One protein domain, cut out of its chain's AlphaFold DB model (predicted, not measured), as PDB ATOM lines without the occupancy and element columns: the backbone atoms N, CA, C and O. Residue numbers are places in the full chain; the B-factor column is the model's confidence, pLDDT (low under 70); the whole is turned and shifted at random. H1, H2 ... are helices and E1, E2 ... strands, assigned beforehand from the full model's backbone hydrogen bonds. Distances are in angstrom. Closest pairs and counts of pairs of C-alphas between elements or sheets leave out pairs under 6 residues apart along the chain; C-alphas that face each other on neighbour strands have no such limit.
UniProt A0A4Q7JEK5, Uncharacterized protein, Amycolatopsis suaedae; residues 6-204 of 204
ATOM      1  N   ALA A   6      24.240 164.967 239.600       92.12
ATOM      2  CA  ALA A   6      23.843 166.267 239.075       92.12
ATOM      3  C   ALA A   6      22.398 166.582 239.470       92.12
ATOM      4  O   ALA A   6      21.525 165.721 239.357       92.12
ATOM      5  N   LEU A   7      22.133 167.825 239.869       92.44
ATOM      6  CA  LEU A   7      20.776 168.338 240.027       92.44
ATOM      7  C   LEU A   7      20.324 168.922 238.687       92.44
ATOM      8  O   LEU A   7      20.821 169.950 238.224       92.44
ATOM      9  N   VAL A   8      19.397 168.233 238.036       92.12
ATOM     10  CA  VAL A   8      18.835 168.615 236.745       92.12
ATOM     11  C   VAL A   8      17.551 169.395 236.988       92.12
ATOM     12  O   VAL A   8      16.567 168.863 237.505       92.12
ATOM     13  N   LEU A   9      17.573 170.665 236.595       90.94
ATOM     14  CA  LEU A   9      16.407 171.543 236.615       90.94
ATOM     15  C   LEU A   9      15.521 171.256 235.390       90.94
ATOM     16  O   LEU A   9      16.050 170.802 234.366       90.94
ATOM     17  N   PRO A  10      14.206 171.528 235.450       86.44
ATOM     18  CA  PRO A  10      13.350 171.441 234.272       86.44
ATOM     19  C   PRO A  10      13.895 172.364 233.169       86.44
ATOM     20  O   PRO A  10      14.177 173.540 233.400       86.44
ATOM     21  N   GLY A  11      14.169 171.788 231.995       73.88
ATOM     22  CA  GLY A  11      14.942 172.441 230.930       73.88
ATOM     23  C   GLY A  11      14.143 173.420 230.068       73.88
ATOM     24  O   GLY A  11      14.718 174.056 229.190       73.88
ATOM     25  N   ASP A  12      12.838 173.505 230.297       74.06
ATOM     26  CA  ASP A  12      11.849 174.264 229.537       74.06
ATOM     27  C   ASP A  12      11.260 175.454 230.303       74.06
ATOM     28  O   ASP A  12      10.406 176.136 229.749       74.06
ATOM     29  N   LEU A  13      11.735 175.743 231.523       80.31
ATOM     30  CA  LEU A  13      11.301 176.932 232.262       80.31
ATOM     31  C   LEU A  13      11.777 178.187 231.534       80.31
ATOM     32  O   LEU A  13      12.983 178.456 231.461       80.31
ATOM     33  N   ASP A  14      10.826 178.947 231.005       85.00
ATOM     34  CA  ASP A  14      11.091 180.279 230.483       85.00
ATOM     35  C   ASP A  14      11.247 181.309 231.624       85.00
ATOM     36  O   ASP A  14      11.159 180.986 232.812       85.00
ATOM     37  N   ASP A  15      11.526 182.570 231.278       84.56
ATOM     38  CA  ASP A  15      11.712 183.639 232.270       84.56
ATOM     39  C   ASP A  15      10.460 183.854 233.144       84.56
ATOM     40  O   ASP A  15      10.566 184.254 234.307       84.56
ATOM     41  N   TYR A  16       9.265 183.604 232.596       83.81
ATOM     42  CA  TYR A  16       8.012 183.735 233.328       83.81
ATOM     43  C   TYR A  16       7.833 182.577 234.313       83.81
ATOM     44  O   TYR A  16       7.498 182.814 235.476       83.81
ATOM     45  N   ASP A  17       8.104 181.347 233.884       86.88
ATOM     46  CA  ASP A  17       8.037 180.164 234.738       86.88
ATOM     47  C   ASP A  17       9.026 180.260 235.902       86.88
ATOM     48  O   ASP A  17       8.662 179.967 237.044       86.88
ATOM     49  N   TRP A  18      10.238 180.766 235.650       89.69
ATOM     50  CA  TRP A  18      11.187 181.071 236.718       89.69
ATOM     51  C   TRP A  18      10.621 182.093 237.696       89.69
ATOM     52  O   TRP A  18      10.575 181.806 238.887       89.69
ATOM     53  N   ALA A  19      10.102 183.231 237.228       88.31
ATOM     54  CA  ALA A  19       9.508 184.227 238.121       88.31
ATOM     55  C   ALA A  19       8.365 183.645 238.980       88.31
ATOM     56  O   ALA A  19       8.226 183.987 240.159       88.31
ATOM     57  N   VAL A  20       7.559 182.731 238.424       90.19
ATOM     58  CA  VAL A  20       6.522 182.013 239.178       90.19
ATOM     59  C   VAL A  20       7.147 181.094 240.230       90.19
ATOM     60  O   VAL A  20       6.734 181.157 241.388       90.19
ATOM     61  N   THR A  21       8.136 180.278 239.872       92.12
ATOM     62  CA  THR A  21       8.863 179.398 240.800       92.12
ATOM     63  C   THR A  21       9.515 180.177 241.942       92.12
ATOM     64  O   THR A  21       9.311 179.825 243.106       92.12
ATOM     65  N   GLU A  22      10.229 181.263 241.634       92.50
ATOM     66  CA  GLU A  22      10.892 182.110 242.632       92.50
ATOM     67  C   GLU A  22       9.869 182.742 243.581       92.50
ATOM     68  O   GLU A  22      10.016 182.673 244.798       92.50
ATOM     69  N   SER A  23       8.771 183.290 243.044       91.94
ATOM     70  CA  SER A  23       7.719 183.903 243.869       91.94
ATOM     71  C   SER A  23       6.970 182.905 244.753       91.94
ATOM     72  O   SER A  23       6.444 183.286 245.801       91.94
ATOM     73  N   ARG A  24       6.896 181.637 244.334       94.75
ATOM     74  CA  ARG A  24       6.278 180.565 245.117       94.75
ATOM     75  C   ARG A  24       7.209 180.004 246.182       94.75
ATOM     76  O   ARG A  24       6.694 179.417 247.124       94.75
ATOM     77  N   GLY A  25       8.526 180.142 246.037       96.12
ATOM     78  CA  GLY A  25       9.477 179.549 246.976       96.12
ATOM     79  C   GLY A  25       9.587 178.025 246.868       96.12
ATOM     80  O   GLY A  25      10.008 177.365 247.816       96.12
ATOM     81  N   VAL A  26       9.178 177.440 245.734       96.81
ATOM     82  CA  VAL A  26       9.274 175.993 245.479       96.81
ATOM     83  C   VAL A  26       9.516 175.702 244.002       96.81
ATOM     84  O   VAL A  26       8.812 176.214 243.127       96.81
ATOM     85  N   LEU A  27      10.486 174.831 243.726       95.94
ATOM     86  CA  LEU A  27      10.702 174.214 242.423       95.94
ATOM     87  C   LEU A  27      10.277 172.744 242.482       95.94
ATOM     88  O   LEU A  27      10.946 171.902 243.084       95.94
ATOM     89  N   LEU A  28       9.167 172.452 241.808       92.50
ATOM     90  CA  LEU A  28       8.671 171.095 241.606       92.50
ATOM     91  C   LEU A  28       9.392 170.434 240.424       92.50
ATOM     92  O   LEU A  28       9.871 171.110 239.513       92.50
ATOM     93  N   HIS A  29       9.421 169.100 240.416       89.69
ATOM     94  CA  HIS A  29       9.961 168.286 239.317       89.69
ATOM     95  C   HIS A  29      11.457 168.479 239.026       89.69
ATOM     96  O   HIS A  29      11.921 168.161 237.925       89.69
ATOM     97  N   ALA A  30      12.235 168.949 240.006       93.56
ATOM     98  CA  ALA A  30      13.680 168.813 239.935       93.56
ATOM     99  C   ALA A  30      14.061 167.322 239.947       93.56
ATOM    100  O   ALA A  30      13.313 166.457 240.417       93.56
ATOM    101  N   VAL A  31      15.224 167.003 239.384       93.50
ATOM    102  CA  VAL A  31      15.690 165.620 239.279       93.50
ATOM    103  C   VAL A  31      17.124 165.517 239.756       93.50
ATOM    104  O   VAL A  31      18.014 166.138 239.181       93.50
ATOM    105  N   LEU A  32      17.374 164.652 240.734       93.06
ATOM    106  CA  LEU A  32      18.719 164.151 240.987       93.06
ATOM    107  C   LEU A  32      19.057 163.099 239.928       93.06
ATOM    108  O   LEU A  32      18.313 162.138 239.718       93.06
ATOM    109  N   GLN A  33      20.168 163.284 239.222       93.00
ATOM    110  CA  GLN A  33      20.612 162.404 238.147       93.00
ATOM    111  C   GLN A  33      21.984 161.813 238.466       93.00
ATOM    112  O   GLN A  33      22.900 162.534 238.846       93.00
ATOM    113  N   HIS A  34      22.139 160.510 238.227       91.25
ATOM    114  CA  HIS A  34      23.431 159.824 238.263       91.25
ATOM    115  C   HIS A  34      23.528 158.832 237.098       91.25
ATOM    116  O   HIS A  34      22.816 157.821 237.045       91.25
ATOM    117  N   GLY A  35      24.398 159.115 236.124       90.31
ATOM    118  CA  GLY A  35      24.430 158.372 234.863       90.31
ATOM    119  C   GLY A  35      23.097 158.487 234.110       90.31
ATOM    120  O   GLY A  35      22.683 159.585 233.748       90.31
ATOM    121  N   SER A  36      22.424 157.358 233.861       90.06
ATOM    122  CA  SER A  36      21.100 157.309 233.214       90.06
ATOM    123  C   SER A  36      19.924 157.298 234.196       90.06
ATOM    124  O   SER A  36      18.773 157.271 233.762       90.06
ATOM    125  N   ARG A  37      20.192 157.255 235.504       90.31
ATOM    126  CA  ARG A  37      19.159 157.148 236.540       90.31
ATOM    127  C   ARG A  37      18.697 158.529 236.971       90.31
ATOM    128  O   ARG A  37      19.507 159.451 237.037       90.31
ATOM    129  N   ARG A  38      17.400 158.647 237.247       92.19
ATOM    130  CA  ARG A  38      16.712 159.894 237.585       92.19
ATOM    131  C   ARG A  38      15.859 159.649 238.820       92.19
ATOM    132  O   ARG A  38      15.105 158.682 238.836       92.19
ATOM    133  N   PHE A  39      15.982 160.515 239.815       92.25
ATOM    134  CA  PHE A  39      15.241 160.434 241.068       92.25
ATOM    135  C   PHE A  39      14.462 161.740 241.263       92.25
ATOM    136  O   PHE A  39      15.037 162.810 241.037       92.25
ATOM    137  N   PRO A  40      13.164 161.676 241.612       93.25
ATOM    138  CA  PRO A  40      12.358 162.869 241.842       93.25
ATOM    139  C   PRO A  40      12.912 163.647 243.032       93.25
ATOM    140  O   PRO A  40      13.368 163.056 244.006       93.25
ATOM    141  N   THR A  41      12.913 164.968 242.949       93.81
ATOM    142  CA  THR A  41      13.447 165.855 243.987       93.81
ATOM    143  C   THR A  41      12.649 167.138 243.978       93.81
ATOM    144  O   THR A  41      12.205 167.601 242.922       93.81
ATOM    145  N   ILE A  42      12.464 167.719 245.154       95.62
ATOM    146  CA  ILE A  42      11.750 168.981 245.299       95.62
ATOM    147  C   ILE A  42      12.646 169.950 246.043       95.62
ATOM    148  O   ILE A  42      13.297 169.592 247.026       95.62
ATOM    149  N   VAL A  43      12.699 171.180 245.540       96.25
ATOM    150  CA  VAL A  43      13.499 172.236 246.150       96.25
ATOM    151  C   VAL A  43      12.573 173.266 246.766       96.25
ATOM    152  O   VAL A  43      11.734 173.833 246.068       96.25
ATOM    153  N   TYR A  44      12.741 173.515 248.056       97.44
ATOM    154  CA  TYR A  44      11.945 174.463 248.825       97.44
ATOM    155  C   TYR A  44      12.824 175.585 249.382       97.44
ATOM    156  O   TYR A  44      14.004 175.379 249.669       97.44
ATOM    157  N   ASP A  45      12.228 176.755 249.606       95.75
ATOM    158  CA  ASP A  45      12.721 177.682 250.624       95.75
ATOM    159  C   ASP A  45      12.114 177.358 252.011       95.75
ATOM    160  O   ASP A  45      11.124 176.617 252.112       95.75
ATOM    161  N   PRO A  46      12.677 177.898 253.112       95.56
ATOM    162  CA  PRO A  46      12.209 177.589 254.463       95.56
ATOM    163  C   PRO A  46      10.801 178.091 254.778       95.56
ATOM    164  O   PRO A  46      10.177 177.613 255.723       95.56
ATOM    165  N   TYR A  47      10.303 179.088 254.046       95.12
ATOM    166  CA  TYR A  47       8.955 179.599 254.257       95.12
ATOM    167  C   TYR A  47       7.936 178.643 253.641       95.12
ATOM    168  O   TYR A  47       6.951 178.257 254.274       95.12
ATOM    169  N   ARG A  48       8.191 178.241 252.399       96.50
ATOM    170  CA  ARG A  48       7.239 177.516 251.579       96.50
ATOM    171  C   ARG A  48       7.008 176.092 252.065       96.50
ATOM    172  O   ARG A  48       5.857 175.670 252.099       96.50
ATOM    173  N   ILE A  49       8.048 175.381 252.506       97.19
ATOM    174  CA  ILE A  49       7.884 174.015 253.028       97.19
ATOM    175  C   ILE A  49       7.018 173.976 254.293       97.19
ATOM    176  O   ILE A  49       6.143 173.124 254.409       97.19
ATOM    177  N   VAL A  50       7.201 174.929 255.216       97.12
ATOM    178  CA  VAL A  50       6.378 175.021 256.435       97.12
ATOM    179  C   VAL A  50       4.948 175.413 256.074       97.12
ATOM    180  O   VAL A  50       4.004 174.855 256.628       97.12
ATOM    181  N   GLN A  51       4.775 176.327 255.113       96.69
ATOM    182  CA  GLN A  51       3.458 176.725 254.621       96.69
ATOM    183  C   GLN A  51       2.682 175.544 254.021       96.69
ATOM    184  O   GLN A  51       1.527 175.329 254.389       96.69
ATOM    185  N   ASP A  52       3.301 174.799 253.105       97.75
ATOM    186  CA  ASP A  52       2.657 173.673 252.428       97.75
ATOM    187  C   ASP A  52       2.412 172.517 253.402       97.75
ATOM    188  O   ASP A  52       1.311 171.966 253.424       97.75
ATOM    189  N   ALA A  53       3.362 172.228 254.297       97.69
ATOM    190  CA  ALA A  53       3.167 171.246 255.356       97.69
ATOM    191  C   ALA A  53       1.996 171.619 256.276       97.69
ATOM    192  O   ALA A  53       1.144 170.775 256.545       97.69
ATOM    193  N   ALA A  54       1.899 172.874 256.724       97.25
ATOM    194  CA  ALA A  54       0.802 173.338 257.571       97.25
ATOM    195  C   ALA A  54      -0.564 173.230 256.881       97.25
ATOM    196  O   ALA A  54      -1.534 172.771 257.487       97.25
ATOM    197  N   LEU A  55      -0.639 173.637 255.611       97.06
ATOM    198  CA  LEU A  55      -1.869 173.567 254.828       97.06
ATOM    199  C   LEU A  55      -2.312 172.111 254.637       97.06
ATOM    200  O   LEU A  55      -3.431 171.750 254.995       97.06
ATOM    201  N   VAL A  56      -1.417 171.264 254.127       96.94
ATOM    202  CA  VAL A  56      -1.728 169.867 253.797       96.94
ATOM    203  C   VAL A  56      -2.037 169.065 255.057       96.94
ATOM    204  O   VAL A  56      -3.018 168.327 255.087       96.94
ATOM    205  N   THR A  57      -1.273 169.232 256.139       96.19
ATOM    206  CA  THR A  57      -1.582 168.541 257.403       96.19
ATOM    207  C   THR A  57      -2.903 169.005 258.022       96.19
ATOM    208  O   THR A  57      -3.584 168.188 258.639       96.19
ATOM    209  N   GLY A  58      -3.314 170.261 257.813       93.69
ATOM    210  CA  GLY A  58      -4.625 170.766 258.227       93.69
ATOM    211  C   GLY A  58      -5.802 170.217 257.408       93.69
ATOM    212  O   GLY A  58      -6.893 170.048 257.950       93.69
ATOM    213  N   GLU A  59      -5.593 169.919 256.122       94.00
ATOM    214  CA  GLU A  59      -6.643 169.444 255.207       94.00
ATOM    215  C   GLU A  59      -6.732 167.912 255.113       94.00
ATOM    216  O   GLU A  59      -7.825 167.347 255.185       94.00
ATOM    217  N   SER A  60      -5.595 167.233 254.940       89.94
ATOM    218  CA  SER A  60      -5.510 165.790 254.664       89.94
ATOM    219  C   SER A  60      -4.855 164.983 255.789       89.94
ATOM    220  O   SER A  60      -4.938 163.755 255.792       89.94
ATOM    221  N   GLY A  61      -4.212 165.648 256.754       94.62
ATOM    222  CA  GLY A  61      -3.574 165.011 257.909       94.62
ATOM    223  C   GLY A  61      -2.178 164.435 257.653       94.62
ATOM    224  O   GLY A  61      -1.543 163.967 258.596       94.62
ATOM    225  N   THR A  62      -1.667 164.444 256.419       97.56
ATOM    226  CA  THR A  62      -0.318 163.941 256.107       97.56
ATOM    227  C   THR A  62       0.272 164.683 254.917       97.56
ATOM    228  O   THR A  62      -0.244 164.591 253.805       97.56
ATOM    229  N   PHE A  63       1.389 165.365 255.151       98.12
ATOM    230  CA  PHE A  63       2.244 165.920 254.105       98.12
ATOM    231  C   PHE A  63       3.405 164.955 253.854       98.12
ATOM    232  O   PHE A  63       3.996 164.461 254.813       98.12
ATOM    233  N   TYR A  64       3.712 164.670 252.590       97.56
ATOM    234  CA  TYR A  64       4.835 163.827 252.186       97.56
ATOM    235  C   TYR A  64       5.535 164.450 250.988       97.56
ATOM    236  O   TYR A  64       4.851 164.827 250.042       97.56
ATOM    237  N   GLU A  65       6.867 164.503 251.026       96.50
ATOM    238  CA  GLU A  65       7.686 164.882 249.875       96.50
ATOM    239  C   GLU A  65       8.951 164.012 249.764       96.50
ATOM    240  O   GLU A  65       9.644 163.796 250.770       96.50
ATOM    241  N   PRO A  66       9.288 163.517 248.557       94.06
ATOM    242  CA  PRO A  66      10.519 162.778 248.303       94.06
ATOM    243  C   PRO A  66      11.706 163.711 248.010       94.06
ATOM    244  O   PRO A  66      11.570 164.686 247.271       94.06
ATOM    245  N   ASN A  67      12.885 163.347 248.516       92.31
ATOM    246  CA  ASN A  67      14.187 163.999 248.325       92.31
ATOM    247  C   ASN A  67      14.080 165.531 248.371       92.31
ATOM    248  O   ASN A  67      14.121 166.215 247.343       92.31
ATOM    249  N   VAL A  68      13.896 166.067 249.573       95.06
ATOM    250  CA  VAL A  68      13.719 167.501 249.794       95.06
ATOM    251  C   VAL A  68      15.080 168.169 249.930       95.06
ATOM    252  O   VAL A  68      15.878 167.816 250.799       95.06
ATOM    253  N   ILE A  69      15.317 169.188 249.106       94.38
ATOM    254  CA  ILE A  69      16.467 170.087 249.219       94.38
ATOM    255  C   ILE A  69      15.960 171.447 249.685       94.38
ATOM    256  O   ILE A  69      15.075 172.029 249.056       94.38
ATOM    257  N   LEU A  70      16.541 171.981 250.757       95.00
ATOM    258  CA  LEU A  70      16.277 173.349 251.178       95.00
ATOM    259  C   LEU A  70      17.347 174.293 250.638       95.00
ATOM    260  O   LEU A  70      18.544 174.019 250.730       95.00
ATOM    261  N   VAL A  71      16.909 175.432 250.122       93.88
ATOM    262  CA  VAL A  71      17.778 176.532 249.697       93.88
ATOM    263  C   VAL A  71      17.347 177.812 250.391       93.88
ATOM    264  O   VAL A  71      16.193 177.949 250.778       93.88
ATOM    265  N   SER A  72      18.257 178.774 250.549       90.38
ATOM    266  CA  SER A  72      17.922 180.039 251.225       90.38
ATOM    267  C   SER A  72      16.768 180.789 250.553       90.38
ATOM    268  O   SER A  72      15.922 181.363 251.230       90.38
ATOM    269  N   GLU A  73      16.766 180.779 249.222       92.50
ATOM    270  CA  GLU A  73      15.752 181.366 248.349       92.50
ATOM    271  C   GLU A  73      15.709 180.501 247.088       92.50
ATOM    272  O   GLU A  73      16.769 180.111 246.584       92.50
ATOM    273  N   VAL A  74      14.522 180.184 246.568       95.00
ATOM    274  CA  VAL A  74      14.402 179.398 245.331       95.00
ATOM    275  C   VAL A  74      14.732 180.297 244.150       95.00
ATOM    276  O   VAL A  74      13.845 180.893 243.566       95.00
ATOM    277  N   THR A  75      16.015 180.390 243.811       93.56
ATOM    278  CA  THR A  75      16.534 181.034 242.597       93.56
ATOM    279  C   THR A  75      17.469 180.070 241.882       93.56
ATOM    280  O   THR A  75      18.058 179.181 242.503       93.56
ATOM    281  N   GLN A  76      17.668 180.242 240.574       91.50
ATOM    282  CA  GLN A  76      18.551 179.343 239.822       91.50
ATOM    283  C   GLN A  76      19.987 179.314 240.387       91.50
ATOM    284  O   GLN A  76      20.641 178.269 240.378       91.50
ATOM    285  N   GLU A  77      20.477 180.450 240.888       91.38
ATOM    286  CA  GLU A  77      21.797 180.571 241.512       91.38
ATOM    287  C   GLU A  77      21.874 179.809 242.840       91.38
ATOM    288  O   GLU A  77      22.769 178.978 243.010       91.38
ATOM    289  N   SER A  78      20.926 180.042 243.753       93.12
ATOM    290  CA  SER A  78      20.883 179.371 245.058       93.12
ATOM    291  C   SER A  78      20.754 177.860 244.904       93.12
ATOM    292  O   SER A  78      21.492 177.115 245.542       93.12
ATOM    293  N   ILE A  79      19.882 177.404 243.997       94.00
ATOM    294  CA  ILE A  79      19.668 175.976 243.736       94.00
ATOM    295  C   ILE A  79      20.946 175.307 243.237       94.00
ATOM    296  O   ILE A  79      21.293 174.231 243.717       94.00
ATOM    297  N   ARG A  80      21.669 175.932 242.302       91.75
ATOM    298  CA  ARG A  80      22.949 175.388 241.826       91.75
ATOM    299  C   ARG A  80      23.988 175.362 242.936       91.75
ATOM    300  O   ARG A  80      24.584 174.325 243.173       91.75
ATOM    301  N   ARG A  81      24.173 176.477 243.644       91.38
ATOM    302  CA  ARG A  81      25.168 176.592 244.719       91.38
ATOM    303  C   ARG A  81      24.942 175.554 245.819       91.38
ATOM    304  O   ARG A  81      25.875 174.858 246.215       91.38
ATOM    305  N   ASP A  82      23.718 175.477 246.326       90.50
ATOM    306  CA  ASP A  82      23.385 174.630 247.470       90.50
ATOM    307  C   ASP A  82      23.243 173.162 247.036       90.50
ATOM    308  O   ASP A  82      23.696 172.267 247.752       90.50
ATOM    309  N   GLY A  83      22.729 172.922 245.823       89.62
ATOM    310  CA  GLY A  83      22.705 171.613 245.177       89.62
ATOM    311  C   GLY A  83      24.107 171.048 244.955       89.62
ATOM    312  O   GLY A  83      24.398 169.964 245.442       89.62
ATOM    313  N   ASP A  84      25.015 171.781 244.310       88.69
ATOM    314  CA  ASP A  84      26.394 171.323 244.063       88.69
ATOM    315  C   ASP A  84      27.116 170.970 245.371       88.69
ATOM    316  O   ASP A  84      27.825 169.963 245.459       88.69
ATOM    317  N   ARG A  85      26.889 171.766 246.424       87.94
ATOM    318  CA  ARG A  85      27.419 171.497 247.762       87.94
ATOM    319  C   ARG A  85      26.870 170.195 248.351       87.94
ATOM    320  O   ARG A  85      27.649 169.424 248.904       87.94
ATOM    321  N   LEU A  86      25.565 169.946 248.228       88.06
ATOM    322  CA  LEU A  86      24.940 168.694 248.666       88.06
ATOM    323  C   LEU A  86      25.519 167.490 247.910       88.06
ATOM    324  O   LEU A  86      25.898 166.493 248.526       88.06
ATOM    325  N   LEU A  87      25.614 167.593 246.582       88.44
ATOM    326  CA  LEU A  87      26.084 166.516 245.706       88.44
ATOM    327  C   LEU A  87      27.539 166.131 246.003       88.44
ATOM    328  O   LEU A  87      27.884 164.950 245.972       88.44
ATOM    329  N   ALA A  88      28.379 167.106 246.360       86.19
ATOM    330  CA  ALA A  88      29.756 166.864 246.782       86.19
ATOM    331  C   ALA A  88      29.871 166.133 248.137       86.19
ATOM    332  O   ALA A  88      30.924 165.573 248.437       86.19
ATOM    333  N   GLY A  89      28.811 166.128 248.955       83.00
ATOM    334  CA  GLY A  89      28.793 165.513 250.286       83.00
ATOM    335  C   GLY A  89      28.589 163.993 250.304       83.00
ATOM    336  O   GLY A  89      28.800 163.372 251.343       83.00
ATOM    337  N   GLY A  90      28.196 163.372 249.183       79.12
ATOM    338  CA  GLY A  90      27.995 161.915 249.088       79.12
ATOM    339  C   GLY A  90      26.738 161.381 249.796       79.12
ATOM    340  O   GLY A  90      26.587 160.176 249.967       79.12
ATOM    341  N   HIS A  91      25.811 162.257 250.193       78.75
ATOM    342  CA  HIS A  91      24.601 161.888 250.945       78.75
ATOM    343  C   HIS A  91      23.569 161.075 250.140       78.75
ATOM    344  O   HIS A  91      22.623 160.550 250.712       78.75
ATOM    345  N   LEU A  92      23.755 160.946 248.825       86.56
ATOM    346  CA  LEU A  92      22.756 160.405 247.899       86.56
ATOM    347  C   LEU A  92      23.021 158.962 247.462       86.56
ATOM    348  O   LEU A  92      22.223 158.383 246.729       86.56
ATOM    349  N   ASP A  93      24.127 158.354 247.892       85.00
ATOM    350  CA  ASP A  93      24.551 157.044 247.384       85.00
ATOM    351  C   ASP A  93      23.540 155.923 247.675       85.00
ATOM    352  O   ASP A  93      23.474 154.937 246.936       85.00
ATOM    353  N   TRP A  94      22.680 156.090 248.685       85.88
ATOM    354  CA  TRP A  94      21.590 155.155 248.968       85.88
ATOM    355  C   TRP A  94      20.593 155.035 247.797       85.88
ATOM    356  O   TRP A  94      20.087 153.941 247.533       85.88
ATOM    357  N   LEU A  95      20.379 156.107 247.020       87.88
ATOM    358  CA  LEU A  95      19.539 156.102 245.815       87.88
ATOM    359  C   LEU A  95      20.111 155.177 244.727       87.88
ATOM    360  O   LEU A  95      19.375 154.615 243.911       87.88
ATOM    361  N   LEU A  96      21.425 154.937 244.713       86.38
ATOM    362  CA  LEU A  96      22.028 153.984 243.776       86.38
ATOM    363  C   LEU A  96      21.668 152.532 244.116       86.38
ATOM    364  O   LEU A  96      21.720 151.671 243.237       86.38
ATOM    365  N   GLY A  97      21.216 152.263 245.338       82.25
ATOM    366  CA  GLY A  97      20.692 150.964 245.748       82.25
ATOM    367  C   GLY A  97      19.287 150.647 245.223       82.25
ATOM    368  O   GLY A  97      18.834 149.514 245.394       82.25
ATOM    369  N   LEU A  98      18.570 151.598 244.596       81.00
ATOM    370  CA  LEU A  98      17.215 151.300 244.108       81.00
ATOM    371  C   LEU A  98      17.242 150.325 242.914       81.00
ATOM    372  O   LEU A  98      18.048 150.489 241.999       81.00
ATOM    373  N   ALA A  99      16.359 149.326 242.921       73.56
ATOM    374  CA  ALA A  99      16.218 148.323 241.863       73.56
ATOM    375  C   ALA A  99      14.763 147.821 241.780       73.56
ATOM    376  O   ALA A  99      14.097 147.805 242.819       73.56
ATOM    377  N   PRO A 100      14.282 147.345 240.614       72.38
ATOM    378  CA  PRO A 100      12.945 146.768 240.491       72.38
ATOM    379  C   PRO A 100      12.730 145.633 241.492       72.38
ATOM    380  O   PRO A 100      13.545 144.716 241.586       72.38
ATOM    381  N   ALA A 101      11.630 145.683 242.240       73.81
ATOM    382  CA  ALA A 101      11.276 144.645 243.199       73.81
ATOM    383  C   ALA A 101       9.768 144.365 243.160       73.81
ATOM    384  O   ALA A 101       8.954 145.283 243.099       73.81
ATOM    385  N   SER A 102       9.386 143.090 243.229       72.44
ATOM    386  CA  SER A 102       7.990 142.648 243.154       72.44
ATOM    387  C   SER A 102       7.630 141.716 244.305       72.44
ATOM    388  O   SER A 102       8.450 140.886 244.694       72.44
ATOM    389  N   GLY A 103       6.379 141.783 244.763       77.00
ATOM    390  CA  GLY A 103       5.800 140.779 245.659       77.00
ATOM    391  C   GLY A 103       6.087 140.984 247.145       77.00
ATOM    392  O   GLY A 103       5.935 140.036 247.911       77.00
ATOM    393  N   ALA A 104       6.491 142.189 247.552       85.56
ATOM    394  CA  ALA A 104       6.561 142.582 248.956       85.56
ATOM    395  C   ALA A 104       5.525 143.673 249.263       85.56
ATOM    396  O   ALA A 104       4.945 144.263 248.355       85.56
ATOM    397  N   GLU A 105       5.296 143.928 250.548       90.88
ATOM    398  CA  GLU A 105       4.436 145.009 251.024       90.88
ATOM    399  C   GLU A 105       5.283 146.093 251.691       90.88
ATOM    400  O   GLU A 105       6.310 145.809 252.318       90.88
ATOM    401  N   TRP A 106       4.836 147.336 251.546       94.56
ATOM    402  CA  TRP A 106       5.413 148.479 252.233       94.56
ATOM    403  C   TRP A 106       5.079 148.432 253.725       94.56
ATOM    404  O   TRP A 106       3.944 148.161 254.118       94.56
ATOM    405  N   SER A 107       6.061 148.718 254.573       94.44
ATOM    406  CA  SER A 107       5.851 148.830 256.017       94.44
ATOM    407  C   SER A 107       6.798 149.841 256.645       94.44
ATOM    408  O   SER A 107       7.893 150.082 256.146       94.44
ATOM    409  N   LEU A 108       6.376 150.435 257.758       96.56
ATOM    410  CA  LEU A 108       7.231 151.300 258.556       96.56
ATOM    411  C   LEU A 108       8.124 150.443 259.465       96.56
ATOM    412  O   LEU A 108       7.621 149.738 260.345       96.56
ATOM    413  N   ALA A 109       9.437 150.533 259.276       95.69
ATOM    414  CA  ALA A 109      10.441 149.949 260.150       95.69
ATOM    415  C   ALA A 109      10.955 151.021 261.120       95.69
ATOM    416  O   ALA A 109      11.636 151.972 260.744       95.69
ATOM    417  N   VAL A 110      10.607 150.854 262.395       93.62
ATOM    418  CA  VAL A 110      11.073 151.705 263.496       93.62
ATOM    419  C   VAL A 110      11.947 150.849 264.411       93.62
ATOM    420  O   VAL A 110      11.551 149.714 264.685       93.62
ATOM    421  N   PRO A 111      13.095 151.341 264.914       90.50
ATOM    422  CA  PRO A 111      13.902 150.588 265.871       90.50
ATOM    423  C   PRO A 111      13.072 150.147 267.084       90.50
ATOM    424  O   PRO A 111      12.374 150.966 267.682       90.50
ATOM    425  N   ASP A 112      13.176 148.879 267.492       87.06
ATOM    426  CA  ASP A 112      12.372 148.320 268.595       87.06
ATOM    427  C   ASP A 112      12.542 149.084 269.920       87.06
ATOM    428  O   ASP A 112      11.619 149.156 270.730       87.06
ATOM    429  N   ALA A 113      13.713 149.690 270.128       90.25
ATOM    430  CA  ALA A 113      14.051 150.485 271.308       90.25
ATOM    431  C   ALA A 113      13.572 151.951 271.238       90.25
ATOM    432  O   ALA A 113      13.997 152.768 272.055       90.25
ATOM    433  N   THR A 114      12.730 152.311 270.264       93.56
ATOM    434  CA  THR A 114      12.247 153.690 270.102       93.56
ATOM    435  C   THR A 114      11.335 154.091 271.256       93.56
ATOM    436  O   THR A 114      10.267 153.510 271.464       93.56
ATOM    437  N   ASP A 115      11.750 155.126 271.982       95.00
ATOM    438  CA  ASP A 115      10.949 155.770 273.015       95.00
ATOM    439  C   ASP A 115       9.972 156.762 272.375       95.00
ATOM    440  O   ASP A 115      10.333 157.879 272.008       95.00
ATOM    441  N   TRP A 116       8.717 156.338 272.239       94.00
ATOM    442  CA  TRP A 116       7.667 157.152 271.630       94.00
ATOM    443  C   TRP A 116       7.262 158.366 272.467       94.00
ATOM    444  O   TRP A 116       6.750 159.319 271.893       94.00
ATOM    445  N   THR A 117       7.515 158.363 273.779       93.25
ATOM    446  CA  THR A 117       7.302 159.559 274.611       93.25
ATOM    447  C   THR A 117       8.302 160.632 274.210       93.25
ATOM    448  O   THR A 117       7.938 161.773 273.960       93.25
ATOM    449  N   ARG A 118       9.570 160.240 274.054       93.69
ATOM    450  CA  ARG A 118      10.624 161.148 273.607       93.69
ATOM    451  C   ARG A 118      10.417 161.626 272.169       93.69
ATOM    452  O   ARG A 118      10.741 162.766 271.867       93.69
ATOM    453  N   VAL A 119       9.922 160.767 271.279       94.62
ATOM    454  CA  VAL A 119       9.583 161.162 269.898       94.62
ATOM    455  C   VAL A 119       8.494 162.232 269.890       94.62
ATOM    456  O   VAL A 119       8.653 163.224 269.188       94.62
ATOM    457  N   ASP A 120       7.439 162.053 270.688       90.44
ATOM    458  CA  ASP A 120       6.351 163.027 270.833       90.44
ATOM    459  C   ASP A 120       6.870 164.363 271.395       90.44
ATOM    460  O   ASP A 120       6.565 165.421 270.861       90.44
ATOM    461  N   GLU A 121       7.751 164.326 272.402       91.25
ATOM    462  CA  GLU A 121       8.380 165.530 272.970       91.25
ATOM    463  C   GLU A 121       9.336 166.248 272.003       91.25
ATOM    464  O   GLU A 121       9.473 167.470 272.057       91.25
ATOM    465  N   LEU A 122      10.052 165.501 271.159       94.81
ATOM    466  CA  LEU A 122      11.015 166.061 270.206       94.81
ATOM    467  C   LEU A 122      10.376 166.479 268.880       94.81
ATOM    468  O   LEU A 122      11.022 167.201 268.120       94.81
ATOM    469  N   GLY A 123       9.183 165.975 268.567       95.94
ATOM    470  CA  GLY A 123       8.497 166.224 267.302       95.94
ATOM    471  C   GLY A 123       9.211 165.656 266.074       95.94
ATOM    472  O   GLY A 123       8.969 166.105 264.959       95.94
ATOM    473  N   THR A 124      10.134 164.703 266.231       97.12
ATOM    474  CA  THR A 124      10.857 164.097 265.099       97.12
ATOM    475  C   THR A 124      11.171 162.623 265.319       97.12
ATOM    476  O   THR A 124      11.411 162.176 266.443       97.12
ATOM    477  N   LEU A 125      11.181 161.863 264.222       96.81
ATOM    478  CA  LEU A 125      11.539 160.450 264.188       96.81
ATOM    479  C   LEU A 125      12.287 160.139 262.893       96.81
ATOM    480  O   LEU A 125      11.719 160.245 261.809       96.81
ATOM    481  N   SER A 126      13.520 159.655 263.014       95.56
ATOM    482  CA  SER A 126      14.209 158.968 261.919       95.56
ATOM    483  C   SER A 126      13.814 157.493 261.920       95.56
ATOM    484  O   SER A 126      13.942 156.804 262.936       95.56
ATOM    485  N   ALA A 127      13.325 157.010 260.787       95.94
ATOM    486  CA  ALA A 127      12.869 155.644 260.584       95.94
ATOM    487  C   ALA A 127      13.271 155.147 259.191       95.94
ATOM    488  O   ALA A 127      13.943 155.837 258.423       95.94
ATOM    489  N   GLU A 128      12.846 153.932 258.860       95.56
ATOM    490  CA  GLU A 128      13.014 153.377 257.526       95.56
ATOM    491  C   GLU A 128      11.666 152.932 256.963       95.56
ATOM    492  O   GLU A 128      10.831 152.342 257.653       95.56
ATOM    493  N   LEU A 129      11.464 153.162 255.673       95.25
ATOM    494  CA  LEU A 129      10.433 152.491 254.906       95.25
ATOM    495  C   LEU A 129      10.985 151.142 254.423       95.25
ATOM    496  O   LEU A 129      12.066 151.069 253.838       95.25
ATOM    497  N   ALA A 130      10.258 150.061 254.673       93.44
ATOM    498  CA  ALA A 130      10.656 148.704 254.326       93.44
ATOM    499  C   ALA A 130       9.811 148.143 253.177       93.44
ATOM    500  O   ALA A 130       8.587 148.231 253.211       93.44
ATOM    501  N   TYR A 131      10.471 147.499 252.211       92.38
ATOM    502  CA  TYR A 131       9.843 146.701 251.150       92.38
ATOM    503  C   TYR A 131      10.626 145.395 250.979       92.38
ATOM    504  O   TYR A 131      11.690 145.355 250.353       92.38
ATOM    505  N   GLY A 132      10.147 144.324 251.615       88.88
ATOM    506  CA  GLY A 132      10.899 143.071 251.733       88.88
ATOM    507  C   GLY A 132      12.183 143.272 252.546       88.88
ATOM    508  O   GLY A 132      12.136 143.719 253.693       88.88
ATOM    509  N   GLU A 133      13.342 142.973 251.958       87.75
ATOM    510  CA  GLU A 133      14.661 143.188 252.584       87.75
ATOM    511  C   GLU A 133      15.205 144.612 252.389       87.75
ATOM    512  O   GLU A 133      16.194 144.989 253.012       87.75
ATOM    513  N   ARG A 134      14.563 145.427 251.545       89.44
ATOM    514  CA  ARG A 134      15.027 146.785 251.237       89.44
ATOM    515  C   ARG A 134      14.598 147.766 252.318       89.44
ATOM    516  O   ARG A 134      13.518 147.617 252.897       89.44
ATOM    517  N   ARG A 135      15.443 148.762 252.567       91.81
ATOM    518  CA  ARG A 135      15.225 149.840 253.532       91.81
ATOM    519  C   ARG A 135      15.502 151.174 252.858       91.81
ATOM    520  O   ARG A 135      16.485 151.288 252.126       91.81
ATOM    521  N   PHE A 136      14.626 152.142 253.088       92.81
ATOM    522  CA  PHE A 136      14.753 153.497 252.567       92.81
ATOM    523  C   PHE A 136      14.652 154.484 253.724       92.81
ATOM    524  O   PHE A 136      13.749 154.327 254.549       92.81
ATOM    525  N   PRO A 137      15.546 155.477 253.803       94.12
ATOM    526  CA  PRO A 137      15.515 156.479 254.860       94.12
ATOM    527  C   PRO A 137      14.210 157.278 254.812       94.12
ATOM    528  O   PRO A 137      13.735 157.646 253.735       94.12
ATOM    529  N   LEU A 138      13.625 157.516 255.983       95.44
ATOM    530  CA  LEU A 138      12.377 158.247 256.154       95.44
ATOM    531  C   LEU A 138      12.440 159.090 257.426       95.44
ATOM    532  O   LEU A 138      12.661 158.557 258.515       95.44
ATOM    533  N   THR A 139      12.191 160.388 257.303       97.12
ATOM    534  CA  THR A 139      12.189 161.314 258.436       97.12
ATOM    535  C   THR A 139      10.785 161.858 258.645       97.12
ATOM    536  O   THR A 139      10.161 162.407 257.735       97.12
ATOM    537  N   PHE A 140      10.282 161.705 259.865       98.25
ATOM    538  CA  PHE A 140       9.034 162.310 260.295       98.25
ATOM    539  C   PHE A 140       9.295 163.575 261.102       98.25
ATOM    540  O   PHE A 140      10.211 163.619 261.930       98.25
ATOM    541  N   PHE A 141       8.413 164.547 260.923       98.25
ATOM    542  CA  PHE A 141       8.314 165.745 261.738       98.25
ATOM    543  C   PHE A 141       6.867 165.956 262.193       98.25
ATOM    544  O   PHE A 141       5.920 165.586 261.493       98.25
ATOM    545  N   ASP A 142       6.681 166.587 263.344       97.38
ATOM    546  CA  ASP A 142       5.522 167.454 263.522       97.38
ATOM    547  C   ASP A 142       5.803 168.847 262.931       97.38
ATOM    548  O   ASP A 142       6.918 169.164 262.500       97.38
ATOM    549  N   LEU A 143       4.772 169.687 262.854       97.12
ATOM    550  CA  LEU A 143       4.905 170.994 262.214       97.12
ATOM    551  C   LEU A 143       5.856 171.939 262.973       97.12
ATOM    552  O   LEU A 143       6.603 172.689 262.343       97.12
ATOM    553  N   GLU A 144       5.853 171.887 264.307       96.88
ATOM    554  CA  GLU A 144       6.734 172.691 265.164       96.88
ATOM    555  C   GLU A 144       8.197 172.352 264.893       96.88
ATOM    556  O   GLU A 144       9.033 173.229 264.647       96.88
ATOM    557  N   ARG A 145       8.510 171.060 264.864       97.00
ATOM    558  CA  ARG A 145       9.866 170.588 264.668       97.00
ATOM    559  C   ARG A 145      10.352 170.785 263.241       97.00
ATOM    560  O   ARG A 145      11.535 171.080 263.073       97.00
ATOM    561  N   LEU A 146       9.479 170.683 262.235       97.44
ATOM    562  CA  LEU A 146       9.825 171.064 260.864       97.44
ATOM    563  C   LEU A 146      10.225 172.542 260.799       97.44
ATOM    564  O   LEU A 146      11.278 172.855 260.246       97.44
ATOM    565  N   ALA A 147       9.422 173.440 261.383       96.50
ATOM    566  CA  ALA A 147       9.720 174.872 261.391       96.50
ATOM    567  C   ALA A 147      11.096 175.143 262.021       96.50
ATOM    568  O   ALA A 147      11.927 175.834 261.427       96.50
ATOM    569  N   GLN A 148      11.380 174.517 263.165       95.62
ATOM    570  CA  GLN A 148      12.691 174.601 263.811       95.62
ATOM    571  C   GLN A 148      13.826 174.047 262.940       95.62
ATOM    572  O   GLN A 148      14.895 174.653 262.850       95.62
ATOM    573  N   ALA A 149      13.611 172.898 262.293       95.00
ATOM    574  CA  ALA A 149      14.615 172.245 261.459       95.00
ATOM    575  C   ALA A 149      15.005 173.093 260.240       95.00
ATOM    576  O   ALA A 149      16.170 173.083 259.845       95.00
ATOM    577  N   VAL A 150      14.066 173.873 259.696       95.00
ATOM    578  CA  VAL A 150      14.320 174.785 258.569       95.00
ATOM    579  C   VAL A 150      14.730 176.201 259.012       95.00
ATOM    580  O   VAL A 150      14.822 177.114 258.196       95.00
ATOM    581  N   GLY A 151      15.029 176.388 260.302       94.62
ATOM    582  CA  GLY A 151      15.685 177.587 260.826       94.62
ATOM    583  C   GLY A 151      14.774 178.619 261.494       94.62
ATOM    584  O   GLY A 151      15.274 179.683 261.865       94.62
ATOM    585  N   TRP A 152      13.480 178.343 261.667       95.06
ATOM    586  CA  TRP A 152      12.595 179.171 262.496       95.06
ATOM    587  C   TRP A 152      12.812 178.889 263.987       95.06
ATOM    588  O   TRP A 152      13.363 177.854 264.360       95.06
ATOM    589  N   ASP A 153      12.368 179.789 264.863       93.19
ATOM    590  CA  ASP A 153      12.398 179.514 266.310       93.19
ATOM    591  C   ASP A 153      11.277 178.550 266.742       93.19
ATOM    592  O   ASP A 153      11.391 177.892 267.775       93.19
ATOM    593  N   GLY A 154      10.220 178.455 265.931       93.06
ATOM    594  CA  GLY A 154       9.055 177.594 266.116       93.06
ATOM    595  C   GLY A 154       7.951 177.939 265.117       93.06
ATOM    596  O   GLY A 154       8.093 178.867 264.312       93.06
ATOM    597  N   VAL A 155       6.832 177.216 265.162       92.69
ATOM    598  CA  VAL A 155       5.712 177.421 264.230       92.69
ATOM    599  C   VAL A 155       5.010 178.765 264.453       92.69
ATOM    600  O   VAL A 155       4.586 179.414 263.495       92.69
ATOM    601  N   ASP A 156       4.947 179.228 265.703       92.94
ATOM    602  CA  ASP A 156       4.370 180.531 266.049       92.94
ATOM    603  C   ASP A 156       5.193 181.682 265.443       92.94
ATOM    604  O   ASP A 156       4.634 182.590 264.826       92.94
ATOM    605  N   ASP A 157       6.530 181.608 265.532       90.62
ATOM    606  CA  ASP A 157       7.455 182.589 264.935       90.62
ATOM    607  C   ASP A 157       7.266 182.689 263.410       90.62
ATOM    608  O   ASP A 157       7.238 183.798 262.861       90.62
ATOM    609  N   PHE A 158       7.038 181.547 262.749       90.88
ATOM    610  CA  PHE A 158       6.693 181.472 261.328       90.88
ATOM    611  C   PHE A 158       5.350 182.149 261.011       90.88
ATOM    612  O   PHE A 158       5.290 183.034 260.148       90.88
ATOM    613  N   PHE A 159       4.265 181.768 261.696       90.88
ATOM    614  CA  PHE A 159       2.925 182.286 261.388       90.88
ATOM    615  C   PHE A 159       2.785 183.777 261.690       90.88
ATOM    616  O   PHE A 159       2.134 184.509 260.941       90.88
ATOM    617  N   GLU A 160       3.425 184.247 262.755       91.31
ATOM    618  CA  GLU A 160       3.417 185.655 263.142       91.31
ATOM    619  C   GLU A 160       4.467 186.483 262.389       91.31
ATOM    620  O   GLU A 160       4.474 187.710 262.510       91.31
ATOM    621  N   ARG A 161       5.326 185.835 261.586       84.19
ATOM    622  CA  ARG A 161       6.398 186.457 260.793       84.19
ATOM    623  C   ARG A 161       7.304 187.351 261.642       84.19
ATOM    624  O   ARG A 161       7.681 188.448 261.221       84.19
ATOM    625  N   ARG A 162       7.612 186.904 262.861       79.31
ATOM    626  CA  ARG A 162       8.401 187.682 263.830       79.31
ATOM    627  C   ARG A 162       9.869 187.787 263.414       79.31
ATOM    628  O   ARG A 162      10.493 188.817 263.673       79.31
ATOM    629  N   SER A 163      10.382 186.770 262.722       83.88
ATOM    630  CA  SER A 163      11.797 186.650 262.362       83.88
ATOM    631  C   SER A 163      11.993 186.239 260.900       83.88
ATOM    632  O   SER A 163      11.042 185.981 260.165       83.88
ATOM    633  N   ARG A 164      13.252 186.212 260.450       87.00
ATOM    634  CA  ARG A 164      13.652 185.464 259.250       87.00
ATOM    635  C   ARG A 164      14.233 184.121 259.697       87.00
ATOM    636  O   ARG A 164      14.912 184.111 260.727       87.00
ATOM    637  N   PRO A 165      14.038 183.039 258.927       90.62
ATOM    638  CA  PRO A 165      14.645 181.761 259.251       90.62
ATOM    639  C   PRO A 165      16.165 181.903 259.192       90.62
ATOM    640  O   PRO A 165      16.722 182.604 258.339       90.62
ATOM    641  N   ARG A 166      16.851 181.257 260.128       89.50
ATOM    642  CA  ARG A 166      18.309 181.178 260.128       89.50
ATOM    643  C   ARG A 166      18.744 180.310 258.941       89.50
ATOM    644  O   ARG A 166      18.089 179.308 258.673       89.50
ATOM    645  N   PRO A 167      19.849 180.641 258.252       83.94
ATOM    646  CA  PRO A 167      20.400 179.754 257.238       83.94
ATOM    647  C   PRO A 167      20.717 178.390 257.853       83.94
ATOM    648  O   PRO A 167      21.424 178.316 258.862       83.94
ATOM    649  N   VAL A 168      20.197 177.330 257.245       83.44
ATOM    650  CA  VAL A 168      20.441 175.946 257.649       83.44
ATOM    651  C   VAL A 168      20.758 175.106 256.424       83.44
ATOM    652  O   VAL A 168      20.213 175.328 255.342       83.44
ATOM    653  N   ASP A 169      21.637 174.129 256.610       79.06
ATOM    654  CA  ASP A 169      21.881 173.092 255.618       79.06
ATOM    655  C   ASP A 169      20.874 171.982 255.885       79.06
ATOM    656  O   ASP A 169      21.047 171.194 256.813       79.06
ATOM    657  N   PHE A 170      19.787 171.972 255.118       85.69
ATOM    658  CA  PHE A 170      18.716 170.999 255.276       85.69
ATOM    659  C   PHE A 170      18.550 170.196 253.990       85.69
ATOM    660  O   PHE A 170      18.307 170.736 252.908       85.69
ATOM    661  N   HIS A 171      18.678 168.886 254.142       86.00
ATOM    662  CA  HIS A 171      18.363 167.894 253.133       86.00
ATOM    663  C   HIS A 171      17.792 166.678 253.844       86.00
ATOM    664  O   HIS A 171      18.405 166.176 254.786       86.00
ATOM    665  N   GLU A 172      16.652 166.202 253.367       88.75
ATOM    666  CA  GLU A 172      15.999 165.018 253.906       88.75
ATOM    667  C   GLU A 172      15.526 164.132 252.757       88.75
ATOM    668  O   GLU A 172      14.878 164.586 251.813       88.75
ATOM    669  N   ASP A 173      15.849 162.846 252.855       90.19
ATOM    670  CA  ASP A 173      15.629 161.867 251.791       90.19
ATOM    671  C   ASP A 173      14.141 161.630 251.501       90.19
ATOM    672  O   ASP A 173      13.719 161.501 250.356       90.19
ATOM    673  N   ASN A 174      13.328 161.560 252.550       93.31
ATOM    674  CA  ASN A 174      11.879 161.426 252.480       93.31
ATOM    675  C   ASN A 174      11.294 162.104 253.712       93.31
ATOM    676  O   ASN A 174      11.565 161.669 254.832       93.31
ATOM    677  N   VAL A 175      10.488 163.142 253.513       97.25
ATOM    678  CA  VAL A 175       9.903 163.921 254.607       97.25
ATOM    679  C   VAL A 175       8.436 163.569 254.744       97.25
ATOM    680  O   VAL A 175       7.687 163.707 253.783       97.25
ATOM    681  N   ILE A 176       8.009 163.167 255.941       98.19
ATOM    682  CA  ILE A 176       6.593 163.101 256.315       98.19
ATOM    683  C   ILE A 176       6.335 164.088 257.448       98.19
ATOM    684  O   ILE A 176       7.024 164.063 258.463       98.19
ATOM    685  N   VAL A 177       5.306 164.919 257.312       98.38
ATOM    686  CA  VAL A 177       4.867 165.825 258.380       98.38
ATOM    687  C   VAL A 177       3.467 165.435 258.822       98.38
ATOM    688  O   VAL A 177       2.579 165.223 257.989       98.38
ATOM    689  N   LEU A 178       3.278 165.328 260.136       97.94
ATOM    690  CA  LEU A 178       2.020 164.932 260.767       97.94
ATOM    691  C   LEU A 178       1.555 165.998 261.770       97.94
ATOM    692  O   LEU A 178       2.393 166.638 262.401       97.94
ATOM    693  N   PRO A 179       0.237 166.152 261.999       95.12
ATOM    694  CA  PRO A 179      -0.276 167.025 263.057       95.12
ATOM    695  C   PRO A 179       0.208 166.643 264.463       95.12
ATOM    696  O   PRO A 179       0.351 167.506 265.320       95.12
ATOM    697  N   ALA A 180       0.423 165.345 264.704       93.31
ATOM    698  CA  ALA A 180       0.968 164.812 265.948       93.31
ATOM    699  C   ALA A 180       1.780 163.547 265.653       93.31
ATOM    700  O   ALA A 180       1.278 162.608 265.018       93.31
ATOM    701  N   LEU A 181       3.024 163.498 266.132       95.75
ATOM    702  CA  LEU A 181       3.946 162.409 265.828       95.75
ATOM    703  C   LEU A 181       3.825 161.253 266.830       95.75
ATOM    704  O   LEU A 181       4.705 160.974 267.638       95.75
ATOM    705  N   THR A 182       2.716 160.521 266.732       95.69
ATOM    706  CA  THR A 182       2.494 159.301 267.524       95.69
ATOM    707  C   THR A 182       2.821 158.039 266.727       95.69
ATOM    708  O   THR A 182       2.760 158.025 265.495       95.69
ATOM    709  N   ARG A 183       3.059 156.916 267.424       95.62
ATOM    710  CA  ARG A 183       3.254 155.598 266.783       95.62
ATOM    711  C   ARG A 183       2.132 155.232 265.822       95.62
ATOM    712  O   ARG A 183       2.377 154.690 264.745       95.62
ATOM    713  N   HIS A 184       0.895 155.476 266.247       95.94
ATOM    714  CA  HIS A 184      -0.277 155.150 265.451       95.94
ATOM    715  C   HIS A 184      -0.356 156.034 264.204       95.94
ATOM    716  O   HIS A 184      -0.540 155.502 263.113       95.94
ATOM    717  N   ALA A 185      -0.142 157.346 264.354       96.75
ATOM    718  CA  ALA A 185      -0.174 158.294 263.244       96.75
ATOM    719  C   ALA A 185       0.924 158.011 262.207       96.75
ATOM    720  O   ALA A 185       0.622 157.938 261.021       96.75
ATOM    721  N   ALA A 186       2.164 157.755 262.640       97.19
ATOM    722  CA  ALA A 186       3.270 157.430 261.736       97.19
ATOM    723  C   ALA A 186       2.988 156.169 260.902       97.19
ATOM    724  O   ALA A 186       3.188 156.155 259.688       97.19
ATOM    725  N   LYS A 187       2.458 155.115 261.538       97.06
ATOM    726  CA  LYS A 187       2.076 153.886 260.836       97.06
ATOM    727  C   LYS A 187       0.911 154.119 259.866       97.06
ATOM    728  O   LYS A 187       0.990 153.681 258.723       97.06
ATOM    729  N   ALA A 188      -0.133 154.819 260.307       97.38
ATOM    730  CA  ALA A 188      -1.299 155.120 259.480       97.38
ATOM    731  C   ALA A 188      -0.930 155.969 258.251       97.38
ATOM    732  O   ALA A 188      -1.425 155.705 257.158       97.38
ATOM    733  N   ALA A 189      -0.020 156.935 258.410       97.75
ATOM    734  CA  ALA A 189       0.496 157.748 257.316       97.75
ATOM    735  C   ALA A 189       1.199 156.892 256.253       97.75
ATOM    736  O   ALA A 189       0.899 157.016 255.069       97.75
ATOM    737  N   VAL A 190       2.075 155.968 256.662       97.75
ATOM    738  CA  VAL A 190       2.756 155.054 255.726       97.75
ATOM    739  C   VAL A 190       1.770 154.130 255.013       97.75
ATOM    740  O   VAL A 190       1.887 153.938 253.806       97.75
ATOM    741  N   GLU A 191       0.785 153.578 255.722       96.69
ATOM    742  CA  GLU A 191      -0.262 152.742 255.115       96.69
ATOM    743  C   GLU A 191      -1.100 153.521 254.090       96.69
ATOM    744  O   GLU A 191      -1.472 152.987 253.043       96.69
ATOM    745  N   ASP A 192      -1.396 154.788 254.372       97.12
ATOM    746  CA  ASP A 192      -2.150 155.654 253.474       97.12
ATOM    747  C   ASP A 192      -1.345 156.067 252.232       97.12
ATOM    748  O   ASP A 192      -1.829 155.895 251.113       97.12
ATOM    749  N   LEU A 193      -0.101 156.521 252.413       97.12
ATOM    750  CA  LEU A 193       0.829 156.852 251.324       97.12
ATOM    751  C   LEU A 193       1.098 155.636 250.424       97.12
ATOM    752  O   LEU A 193       1.080 155.742 249.199       97.12
ATOM    753  N   THR A 194       1.243 154.452 251.028       95.56
ATOM    754  CA  THR A 194       1.348 153.173 250.310       95.56
ATOM    755  C   THR A 194       0.134 152.935 249.418       95.56
ATOM    756  O   THR A 194       0.278 152.610 248.244       95.56
ATOM    757  N   ARG A 195      -1.080 153.115 249.953       95.94
ATOM    758  CA  ARG A 195      -2.328 152.911 249.201       95.94
ATOM    759  C   ARG A 195      -2.459 153.873 248.021       95.94
ATOM    760  O   ARG A 195      -3.100 153.534 247.030       95.94
ATOM    761  N   ARG A 196      -1.877 155.067 248.147       95.31
ATOM    762  CA  ARG A 196      -1.830 156.100 247.109       95.31
ATOM    763  C   ARG A 196      -0.719 155.883 246.071       95.31
ATOM    764  O   ARG A 196      -0.732 156.569 245.057       95.31
ATOM    765  N   GLY A 197       0.188 154.925 246.285       95.00
ATOM    766  CA  GLY A 197       1.315 154.651 245.381       95.00
ATOM    767  C   GLY A 197       2.462 155.662 245.497       95.00
ATOM    768  O   GLY A 197       3.328 155.720 244.630       95.00
ATOM    769  N   GLU A 198       2.503 156.452 246.573       95.06
ATOM    770  CA  GLU A 198       3.458 157.565 246.742       95.06
ATOM    771  C   GLU A 198       4.912 157.080 246.872       95.06
ATOM    772  O   GLU A 198       5.854 157.841 246.670       95.06
ATOM    773  N   PHE A 199       5.110 155.794 247.177       94.19
ATOM    774  CA  PHE A 199       6.424 155.162 247.316       94.19
ATOM    775  C   PHE A 199       6.867 154.376 246.078       94.19
ATOM    776  O   PHE A 199       7.982 153.857 246.064       94.19
ATOM    777  N   ASP A 200       6.047 154.278 245.028       91.19
ATOM    778  CA  ASP A 200       6.350 153.424 243.871       91.19
ATOM    779  C   ASP A 200       7.647 153.842 243.161       91.19
ATOM    780  O   ASP A 200       8.388 152.995 242.658       91.19
ATOM    781  N   TRP A 201       7.990 155.132 243.205       89.88
ATOM    782  CA  TRP A 201       9.240 155.652 242.649       89.88
ATOM    783  C   TRP A 201      10.499 155.056 243.311       89.88
ATOM    784  O   TRP A 201      11.546 154.971 242.668       89.88
ATOM    785  N   LEU A 202      10.413 154.584 244.563       89.62
ATOM    786  CA  LEU A 202      11.524 153.926 245.268       89.62
ATOM    787  C   LEU A 202      11.841 152.534 244.695       89.62
ATOM    788  O   LEU A 202      12.895 151.953 244.984       89.62
ATOM    789  N   LEU A 203      10.947 151.967 243.882       87.00
ATOM    790  CA  LEU A 203      11.151 150.669 243.243       87.00
ATOM    791  C   LEU A 203      11.874 150.770 241.891       87.00
ATOM    792  O   LEU A 203      12.372 149.746 241.433       87.00
ATOM    793  N   GLY A 204      12.065 151.977 241.346       71.44
ATOM    794  CA  GLY A 204      12.847 152.230 240.130       71.44
ATOM    795  C   GLY A 204      12.046 152.228 238.836       71.44
ATOM    796  O   GLY A 204      11.147 151.374 238.680       71.44
TER     797      GLY A 204
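This is residues 6 to 204 of the 204 residues of an uncharacterized protein of Amycolatopsis suaedae (UniProt A0A4Q7JEK5). A single sheet of eight strands, curled like part of a barrel, wraps round helix H2, and H6 packs side by side with H2. H8 packs on the sheet near its E5 edge, and H3 near its E1 edge. The printed part has 199 residues with nine named helices and eight named strands, in the order E1 H1 E2 E3 H2 E4 H3 H4 E5 H5 E6 E7 H6 H7 E8 H8 H9. The mixed sheet runs E1 E2 E3 E4 E8 E7 E6 E5, and the class is mixed, helices and strands. The whole is compact, with a radius of gyration of the C-alphas of 16.8 A, and rounded, spanning 47 by 44 by 30 A.

E1, residues 6 to 8, is an edge strand antiparallel to E2, residues 26 to 34, with N 8 and O 31 2.8 A apart. H1, residues 15 to 24, only grazes the strongly twisted sheet. E2 and E3, residues 37 to 44, form a hairpin, with N 39 and O 32 2.8 A apart. Two strand-helix-strand units, parallel neighbour strands with helices between, have right-handed crossovers: E3, H2 at residues 46 to 59, E4 at 63 to 70; and E7 at 134 to 142, H6 at 143 to 149, H7 at 155 to 159, E8 at 171 to 178. N 44 and O 69 join E3 and E4 within hydrogen-bond range at 2.9 A, as N 139 and O 174 do E7 and E8 at 2.9 A. E4 and E8 are antiparallel, with N 67 and O 173 2.7 A apart. E6, residues 124 to 131, forms a hairpin with E7, N 127 and O 138 being 2.8 A apart, and is antiparallel to edge strand E5, residues 106 to 109, with N 109 and O 128 2.8 A apart. H2 and H6 touch at a shallow tilt of 17 degrees, opposite ways; their closest C-alphas, of Val 50 and Ala 147, are 6.0 A apart. H6 touches H7, which is not on the sheet; their closest C-alphas, of Glu 144 and Val 155, are 4.9 A apart. In three layers, helices on both faces of a sheet, H3, residues 76 to 88, and H8, residues 183 to 196, are on one face and H2 on the other. The closest C-alphas of H8 and E5, those of Lys 187 and Leu 108, are 6.2 A apart. H4, residues 93 to 97, is on the same face as H3; H5, residues 116 to 122, and H9, residues 200 to 203, are on the opposite face. Every O i to N i+4 pair is within hydrogen-bond range in H1, H3, H5, H6, H7 and H8, against 9 of 10 in H2 and 0 of 1 in H4, which has 2 of 2 O i to N i+3 pairs; H9 is too short for such a pair.

E1 begins at C-alpha 6, (23.843, 166.267, 239.075). E7 measures 25.9 A, E2 22.7 A, E3 22.4 A, E6 22.3 A, H2 20.5 A and H8 20.3 A. E2 bends by 59 degrees at residue 29, E4 by 91 degrees at residue 67 and E8 by 78 degrees at residue 174. H9 ends at C-alpha 203, (11.151, 150.669, 243.243).

The C-alphas farthest apart, of Asp 15 and Ala 113, are 51.3 A apart. The printed part has no cut, and the link H7 to E8 is long, with 11 residues. The mean pLDDT of the printed part is 91.7, and no printed residue is under 70.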